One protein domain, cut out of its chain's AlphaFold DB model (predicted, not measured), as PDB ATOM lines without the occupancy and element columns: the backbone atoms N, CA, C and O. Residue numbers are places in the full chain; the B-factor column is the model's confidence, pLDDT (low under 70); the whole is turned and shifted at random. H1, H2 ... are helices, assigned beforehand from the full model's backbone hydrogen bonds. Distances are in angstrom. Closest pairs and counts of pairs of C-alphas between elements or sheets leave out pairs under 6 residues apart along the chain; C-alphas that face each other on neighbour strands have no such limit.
ATOM      1  N   ILE A   2     176.949 259.187 164.197       85.62
ATOM      2  CA  ILE A   2     178.016 258.651 163.341       85.62
ATOM      3  C   ILE A   2     179.125 258.193 164.276       85.62
ATOM      4  O   ILE A   2     179.582 258.996 165.081       85.62
ATOM      5  N   ASP A   3     179.524 256.935 164.175       86.75
ATOM      6  CA  ASP A   3     180.590 256.374 164.999       86.75
ATOM      7  C   ASP A   3     181.859 256.150 164.178       86.75
ATOM      8  O   ASP A   3     181.774 256.005 162.955       86.75
ATOM      9  N   GLU A   4     183.009 256.180 164.849       85.25
ATOM     10  CA  GLU A   4     184.340 255.945 164.276       85.25
ATOM     11  C   GLU A   4     184.606 256.708 162.963       85.25
ATOM     12  O   GLU A   4     185.122 256.166 161.978       85.25
ATOM     13  N   TYR A   5     184.241 257.997 162.919       85.25
ATOM     14  CA  TYR A   5     184.362 258.803 161.689       85.25
ATOM     15  C   TYR A   5     185.808 258.934 161.175       85.25
ATOM     16  O   TYR A   5     186.041 259.312 160.025       85.25
ATOM     17  N   ASP A   6     186.772 258.661 162.042       84.25
ATOM     18  CA  ASP A   6     188.207 258.772 161.859       84.25
ATOM     19  C   ASP A   6     188.874 257.502 161.313       84.25
ATOM     20  O   ASP A   6     189.919 257.604 160.671       84.25
ATOM     21  N   VAL A   7     188.251 256.328 161.443       87.00
ATOM     22  CA  VAL A   7     188.733 255.072 160.833       87.00
ATOM     23  C   VAL A   7     188.967 255.179 159.317       87.00
ATOM     24  O   VAL A   7     190.022 254.744 158.842       87.00
ATOM     25  N   PRO A   8     188.053 255.745 158.499       87.50
ATOM     26  CA  PRO A   8     188.321 255.911 157.071       87.50
ATOM     27  C   PRO A   8     189.464 256.896 156.788       87.50
ATOM     28  O   PRO A   8     190.138 256.750 155.770       87.50
ATOM     29  N   LEU A   9     189.709 257.871 157.670       86.62
ATOM     30  CA  LEU A   9     190.819 258.819 157.534       86.62
ATOM     31  C   LEU A   9     192.161 258.161 157.826       86.62
ATOM     32  O   LEU A   9     193.106 258.377 157.071       86.62
ATOM     33  N   ASP A  10     192.230 257.333 158.865       85.44
ATOM     34  CA  ASP A  10     193.422 256.549 159.184       85.44
ATOM     35  C   ASP A  10     193.772 255.584 158.043       85.44
ATOM     36  O   ASP A  10     194.889 255.592 157.519       85.44
ATOM     37  N   LYS A  11     192.780 254.850 157.528       88.25
ATOM     38  CA  LYS A  11     192.975 253.992 156.348       88.25
ATOM     39  C   LYS A  11     193.432 254.791 155.131       88.25
ATOM     40  O   LYS A  11     194.310 254.340 154.399       88.25
ATOM     41  N   ALA A  12     192.867 255.974 154.901       89.25
ATOM     42  CA  ALA A  12     193.283 256.835 153.801       89.25
ATOM     43  C   ALA A  12     194.714 257.355 153.967       89.25
ATOM     44  O   ALA A  12     195.444 257.453 152.980       89.25
ATOM     45  N   TYR A  13     195.129 257.645 155.199       86.50
ATOM     46  CA  TYR A  13     196.498 258.021 155.532       86.50
ATOM     47  C   TYR A  13     197.478 256.884 155.227       86.50
ATOM     48  O   TYR A  13     198.433 257.092 154.480       86.50
ATOM     49  N   GLN A  14     197.185 255.669 155.697       88.88
ATOM     50  CA  GLN A  14     198.016 254.482 155.451       88.88
ATOM     51  C   GLN A  14     198.145 254.137 153.960       88.88
ATOM     52  O   GLN A  14     199.175 253.631 153.524       88.88
ATOM     53  N   ASN A  15     197.113 254.429 153.169       92.12
ATOM     54  CA  ASN A  15     197.083 254.139 151.737       92.12
ATOM     55  C   ASN A  15     197.415 255.354 150.842       92.12
ATOM     56  O   ASN A  15     197.313 255.255 149.620       92.12
ATOM     57  N   GLY A  16     197.809 256.495 151.419       91.25
ATOM     58  CA  GLY A  16     198.326 257.652 150.676       91.25
ATOM     59  C   GLY A  16     197.294 258.556 149.983       91.25
ATOM     60  O   GLY A  16     197.694 259.373 149.161       91.25
ATOM     61  N   TYR A  17     196.000 258.456 150.309       91.31
ATOM     62  CA  TYR A  17     194.915 259.296 149.750       91.31
ATOM     63  C   TYR A  17     194.176 260.117 150.824       91.31
ATOM     64  O   TYR A  17     192.966 260.358 150.772       91.31
ATOM     65  N   TYR A  18     194.910 260.532 151.858       88.06
ATOM     66  CA  TYR A  18     194.359 261.240 153.014       88.06
ATOM     67  C   TYR A  18     193.582 262.511 152.634       88.06
ATOM     68  O   TYR A  18     192.488 262.751 153.148       88.06
ATOM     69  N   LEU A  19     194.116 263.327 151.719       87.00
ATOM     70  CA  LEU A  19     193.527 264.623 151.373       87.00
ATOM     71  C   LEU A  19     192.204 264.469 150.607       87.00
ATOM     72  O   LEU A  19     191.258 265.235 150.819       87.00
ATOM     73  N   GLU A  20     192.109 263.468 149.739       90.69
ATOM     74  CA  GLU A  20     190.897 263.091 149.020       90.69
ATOM     75  C   GLU A  20     189.809 262.636 149.995       90.69
ATOM     76  O   GLU A  20     188.666 263.094 149.901       90.69
ATOM     77  N   MET A  21     190.172 261.808 150.980       90.38
ATOM     78  CA  MET A  21     189.245 261.350 152.016       90.38
ATOM     79  C   MET A  21     188.756 262.503 152.901       90.38
ATOM     80  O   MET A  21     187.557 262.621 153.154       90.38
ATOM     81  N   VAL A  22     189.648 263.409 153.310       87.38
ATOM     82  CA  VAL A  22     189.279 264.630 154.048       87.38
ATOM     83  C   VAL A  22     188.245 265.450 153.273       87.38
ATOM     84  O   VAL A  22     187.240 265.885 153.839       87.38
ATOM     85  N   ASN A  23     188.452 265.639 151.968       87.81
ATOM     86  CA  ASN A  23     187.509 266.373 151.125       87.81
ATOM     87  C   ASN A  23     186.153 265.663 151.003       87.81
ATOM     88  O   ASN A  23     185.115 266.332 151.053       87.81
ATOM     89  N   LEU A  24     186.155 264.334 150.890       89.56
ATOM     90  CA  LEU A  24     184.941 263.523 150.841       89.56
ATOM     91  C   LEU A  24     184.129 263.650 152.137       89.56
ATOM     92  O   LEU A  24     182.948 263.999 152.083       89.56
ATOM     93  N   ILE A  25     184.761 263.432 153.294       88.81
ATOM     94  CA  ILE A  25     184.092 263.507 154.602       88.81
ATOM     95  C   ILE A  25     183.585 264.925 154.865       88.81
ATOM     96  O   ILE A  25     182.449 265.098 155.301       88.81
ATOM     97  N   ARG A  26     184.366 265.956 154.524       85.75
ATOM     98  CA  ARG A  26     183.928 267.354 154.645       85.75
ATOM     99  C   ARG A  26     182.679 267.641 153.805       85.75
ATOM    100  O   ARG A  26     181.748 268.284 154.288       85.75
ATOM    101  N   SER A  27     182.638 267.160 152.560       87.50
ATOM    102  CA  SER A  27     181.464 267.307 151.687       87.50
ATOM    103  C   SER A  27     180.241 266.587 152.259       87.50
ATOM    104  O   SER A  27     179.150 267.161 152.303       87.50
ATOM    105  N   LEU A  28     180.431 265.362 152.759       88.69
ATOM    106  CA  LEU A  28     179.385 264.575 153.403       88.69
ATOM    107  C   LEU A  28     178.826 265.294 154.638       88.69
ATOM    108  O   LEU A  28     177.619 265.494 154.745       88.69
ATOM    109  N   PHE A  29     179.693 265.740 155.546       87.38
ATOM    110  CA  PHE A  29     179.294 266.429 156.777       87.38
ATOM    111  C   PHE A  29     178.595 267.756 156.497       87.38
ATOM    112  O   PHE A  29     177.607 268.073 157.153       87.38
ATOM    113  N   SER A  30     179.033 268.508 155.485       84.31
ATOM    114  CA  SER A  30     178.327 269.716 155.049       84.31
ATOM    115  C   SER A  30     176.893 269.401 154.602       84.31
ATOM    116  O   SER A  30     175.945 270.045 155.052       84.31
ATOM    117  N   GLN A  31     176.707 268.361 153.784       85.62
ATOM    118  CA  GLN A  31     175.381 267.967 153.296       85.62
ATOM    119  C   GLN A  31     174.465 267.458 154.418       85.62
ATOM    120  O   GLN A  31     173.280 267.797 154.471       85.62
ATOM    121  N   VAL A  32     175.019 266.665 155.336       87.12
ATOM    122  CA  VAL A  32     174.258 266.029 156.416       87.12
ATOM    123  C   VAL A  32     173.944 267.007 157.548       87.12
ATOM    124  O   VAL A  32     172.827 266.976 158.055       87.12
ATOM    125  N   PHE A  33     174.883 267.877 157.938       83.94
ATOM    126  CA  PHE A  33     174.745 268.719 159.136       83.94
ATOM    127  C   PHE A  33     174.365 270.170 158.858       83.94
ATOM    128  O   PHE A  33     173.763 270.804 159.719       83.94
ATOM    129  N   LYS A  34     174.701 270.723 157.687       80.88
ATOM    130  CA  LYS A  34     174.444 272.142 157.387       80.88
ATOM    131  C   LYS A  34     173.181 272.357 156.567       80.88
ATOM    132  O   LYS A  34     172.442 273.301 156.824       80.88
ATOM    133  N   THR A  35     172.947 271.517 155.563       78.50
ATOM    134  CA  THR A  35     171.841 271.701 154.606       78.50
ATOM    135  C   THR A  35     170.599 270.873 154.930       78.50
ATOM    136  O   THR A  35     169.592 270.985 154.235       78.50
ATOM    137  N   ASN A  36     170.642 270.043 155.972       80.94
ATOM    138  CA  ASN A  36     169.542 269.151 156.316       80.94
ATOM    139  C   ASN A  36     168.558 269.809 157.295       80.94
ATOM    140  O   ASN A  36     168.773 269.803 158.503       80.94
ATOM    141  N   GLY A  37     167.444 270.330 156.774       82.12
ATOM    142  CA  GLY A  37     166.375 270.928 157.589       82.12
ATOM    143  C   GLY A  37     165.598 269.940 158.471       82.12
ATOM    144  O   GLY A  37     164.845 270.372 159.336       82.12
ATOM    145  N   ASN A  38     165.785 268.629 158.280       87.00
ATOM    146  CA  ASN A  38     165.146 267.588 159.091       87.00
ATOM    147  C   ASN A  38     166.030 267.121 160.258       87.00
ATOM    148  O   ASN A  38     165.609 266.279 161.052       87.00
ATOM    149  N   LEU A  39     167.265 267.622 160.357       84.62
ATOM    150  CA  LEU A  39     168.187 267.230 161.411       84.62
ATOM    151  C   LEU A  39     168.052 268.164 162.617       84.62
ATOM    152  O   LEU A  39     168.482 269.312 162.575       84.62
ATOM    153  N   TYR A  40     167.503 267.643 163.714       85.12
ATOM    154  CA  TYR A  40     167.435 268.368 164.986       85.12
ATOM    155  C   TYR A  40     168.768 268.332 165.753       85.12
ATOM    156  O   TYR A  40     169.217 269.349 166.276       85.12
ATOM    157  N   PHE A  41     169.414 267.162 165.823       85.50
ATOM    158  CA  PHE A  41     170.649 266.952 166.579       85.50
ATOM    159  C   PHE A  41     171.460 265.782 166.008       85.50
ATOM    160  O   PHE A  41     170.890 264.788 165.554       85.50
ATOM    161  N   ALA A  42     172.788 265.885 166.054       84.69
ATOM    162  CA  ALA A  42     173.697 264.817 165.661       84.69
ATOM    163  C   ALA A  42     174.860 264.688 166.646       84.69
ATOM    164  O   ALA A  42     175.398 265.678 167.130       84.69
ATOM    165  N   VAL A  43     175.263 263.440 166.877       86.38
ATOM    166  CA  VAL A  43     176.457 263.070 167.639       86.38
ATOM    167  C   VAL A  43     177.399 262.342 166.697       86.38
ATOM    168  O   VAL A  43     176.948 261.486 165.927       86.38
ATOM    169  N   ILE A  44     178.677 262.708 166.759       85.44
ATOM    170  CA  ILE A  44     179.764 262.067 166.025       85.44
ATOM    171  C   ILE A  44     180.827 261.660 167.040       85.44
ATOM    172  O   ILE A  44     181.213 262.485 167.870       85.44
ATOM    173  N   THR A  45     181.299 260.425 166.960       84.19
ATOM    174  CA  THR A  45     182.329 259.857 167.836       84.19
ATOM    175  C   THR A  45     183.505 259.359 167.006       84.19
ATOM    176  O   THR A  45     183.345 258.969 165.851       84.19
ATOM    177  N   GLY A  46     184.705 259.450 167.573       78.44
ATOM    178  CA  GLY A  46     185.954 259.007 166.961       78.44
ATOM    179  C   GLY A  46     187.102 259.123 167.958       78.44
ATOM    180  O   GLY A  46     186.997 259.876 168.932       78.44
ATOM    181  N   CYS A  47     188.179 258.380 167.729       73.56
ATOM    182  CA  CYS A  47     189.302 258.283 168.663       73.56
ATOM    183  C   CYS A  47     190.408 259.296 168.330       73.56
ATOM    184  O   CYS A  47     190.949 259.979 169.197       73.56
ATOM    185  N   LEU A  48     190.729 259.448 167.051       66.44
ATOM    186  CA  LEU A  48     191.857 260.220 166.563       66.44
ATOM    187  C   LEU A  48     191.561 261.724 166.569       66.44
ATOM    188  O   LEU A  48     190.574 262.220 166.019       66.44
ATOM    189  N   ARG A  49     192.507 262.496 167.117       60.97
ATOM    190  CA  ARG A  49     192.503 263.973 167.061       60.97
ATOM    191  C   ARG A  49     192.875 264.548 165.686       60.97
ATOM    192  O   ARG A  49     192.732 265.754 165.489       60.97
ATOM    193  N   ILE A  50     193.327 263.706 164.753       53.81
ATOM    194  CA  ILE A  50     194.014 264.058 163.492       53.81
ATOM    195  C   ILE A  50     193.171 264.981 162.577       53.81
ATOM    196  O   ILE A  50     193.706 265.761 161.794       53.81
ATOM    197  N   ALA A  51     191.845 264.958 162.717       53.19
ATOM    198  CA  ALA A  51     190.903 265.611 161.809       53.19
ATOM    199  C   ALA A  51     190.351 266.976 162.266       53.19
ATOM    200  O   ALA A  51     189.541 267.583 161.558       53.19
ATOM    201  N   ARG A  52     190.717 267.445 163.467       56.91
ATOM    202  CA  ARG A  52     189.941 268.477 164.178       56.91
ATOM    203  C   ARG A  52     189.800 269.812 163.445       56.91
ATOM    204  O   ARG A  52     188.756 270.444 163.573       56.91
ATOM    205  N   GLU A  53     190.799 270.235 162.678       57.19
ATOM    206  CA  GLU A  53     190.821 271.603 162.146       57.19
ATOM    207  C   GLU A  53     190.477 271.729 160.666       57.19
ATOM    208  O   GLU A  53     190.159 272.830 160.245       57.19
ATOM    209  N   SER A  54     190.494 270.657 159.865       62.78
ATOM    210  CA  SER A  54     190.251 270.759 158.414       62.78
ATOM    211  C   SER A  54     188.850 270.297 157.998       62.78
ATOM    212  O   SER A  54     188.224 270.926 157.140       62.78
ATOM    213  N   ILE A  55     188.313 269.252 158.636       72.75
ATOM    214  CA  ILE A  55     187.063 268.588 158.221       72.75
ATOM    215  C   ILE A  55     185.820 269.319 158.734       72.75
ATOM    216  O   ILE A  55     184.798 269.373 158.053       72.75
ATOM    217  N   PHE A  56     185.921 269.928 159.916       72.06
ATOM    218  CA  PHE A  56     184.813 270.636 160.563       72.06
ATOM    219  C   PHE A  56     184.749 272.130 160.202       72.06
ATOM    220  O   PHE A  56     183.870 272.850 160.679       72.06
ATOM    221  N   THR A  57     185.648 272.609 159.332       65.44
ATOM    222  CA  THR A  57     185.642 274.004 158.869       65.44
ATOM    223  C   THR A  57     184.335 274.334 158.152       65.44
ATOM    224  O   THR A  57     183.994 273.753 157.123       65.44
ATOM    225  N   GLY A  58     183.580 275.289 158.701       63.78
ATOM    226  CA  GLY A  58     182.330 275.775 158.107       63.78
ATOM    227  C   GLY A  58     181.049 275.067 158.563       63.78
ATOM    228  O   GLY A  58     179.974 275.417 158.048       63.78
ATOM    229  N   LEU A  59     181.136 274.128 159.517       71.19
ATOM    230  CA  LEU A  59     179.982 273.683 160.303       71.19
ATOM    231  C   LEU A  59     179.653 274.738 161.366       71.19
ATOM    232  O   LEU A  59     180.506 275.130 162.158       71.19
ATOM    233  N   ASN A  60     178.402 275.191 161.386       63.50
ATOM    234  CA  ASN A  60     177.909 276.099 162.418       63.50
ATOM    235  C   ASN A  60     177.419 275.269 163.619       63.50
ATOM    236  O   ASN A  60     176.825 274.213 163.418       63.50
ATOM    237  N   ASN A  61     177.621 275.753 164.851       68.50
ATOM    238  CA  ASN A  61     177.137 275.131 166.100       68.50
ATOM    239  C   ASN A  61     177.782 273.782 166.491       68.50
ATOM    240  O   ASN A  61     177.169 272.977 167.189       68.50
ATOM    241  N   PHE A  62     179.025 273.529 166.078       72.44
ATOM    242  CA  PHE A  62     179.754 272.317 166.458       72.44
ATOM    243  C   PHE A  62     180.405 272.469 167.841       72.44
ATOM    244  O   PHE A  62     181.213 273.376 168.053       72.44
ATOM    245  N   LYS A  63     180.068 271.584 168.787       71.62
ATOM    246  CA  LYS A  63     180.698 271.521 170.113       71.62
ATOM    247  C   LYS A  63     181.507 270.240 170.225       71.62
ATOM    248  O   LYS A  63     180.945 269.153 170.142       71.62
ATOM    249  N   VAL A  64     182.812 270.369 170.449       71.69
ATOM    250  CA  VAL A  64     183.671 269.207 170.682       71.69
ATOM    251  C   VAL A  64     183.791 268.962 172.174       71.69
ATOM    252  O   VAL A  64     184.225 269.848 172.906       71.69
ATOM    253  N   ARG A  65     183.438 267.754 172.604       70.50
ATOM    254  CA  ARG A  65     183.740 267.244 173.941       70.50
ATOM    255  C   ARG A  65     184.851 266.214 173.813       70.50
ATOM    256  O   ARG A  65     184.811 265.375 172.918       70.50
TER     257      ARG A  65
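This is residues 2 to 65 of the 152 residues of the protein "AAA-ATPase_like domain-containing protein" of Schaedlerella arabinosiphila (UniProt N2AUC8). With little regular structure, this is a lopsided helical hairpin, the long helix H2 with short H1 folded back at its first end, and a long unnamed stretch, residues 35 to 65, that runs back along H2 and then loops round again; residues 35 to 40 stick out. The printed part has 64 residues, with H1 then H2 and no named strand; the class is all helix, with 25 residues in named elements. It is compact, radius of gyration of the C-alphas 11.9 A, yet elongated, spanning 35 by 22 by 18 A.

Find C-alpha 18 at (194.359, 261.240, 153.014); from there H2, residues 18 to 34, runs 23.1 A to C-alpha 34 at (174.444, 272.142, 157.387). H1, residues 7 to 14, begins at (188.733, 255.072, 160.833).

H2 touches H1 with residues 18 to 22 alone; their closest C-alphas, Ala 12 and Tyr 18, are 4.6 A apart. This hairpin runs opposite ways at a shallow tilt of 21 degrees. In H1 and H2 every O i to N i+4 pair is within hydrogen-bond range.

The farthest C-alphas, Gln 14 and Gly 37, are 35.7 A apart. The H1 to H2 link is tight, and the printed part has no cut. Look for pLDDT under 70 at residues 48 to 54, 57 to 58 and 60 to 61.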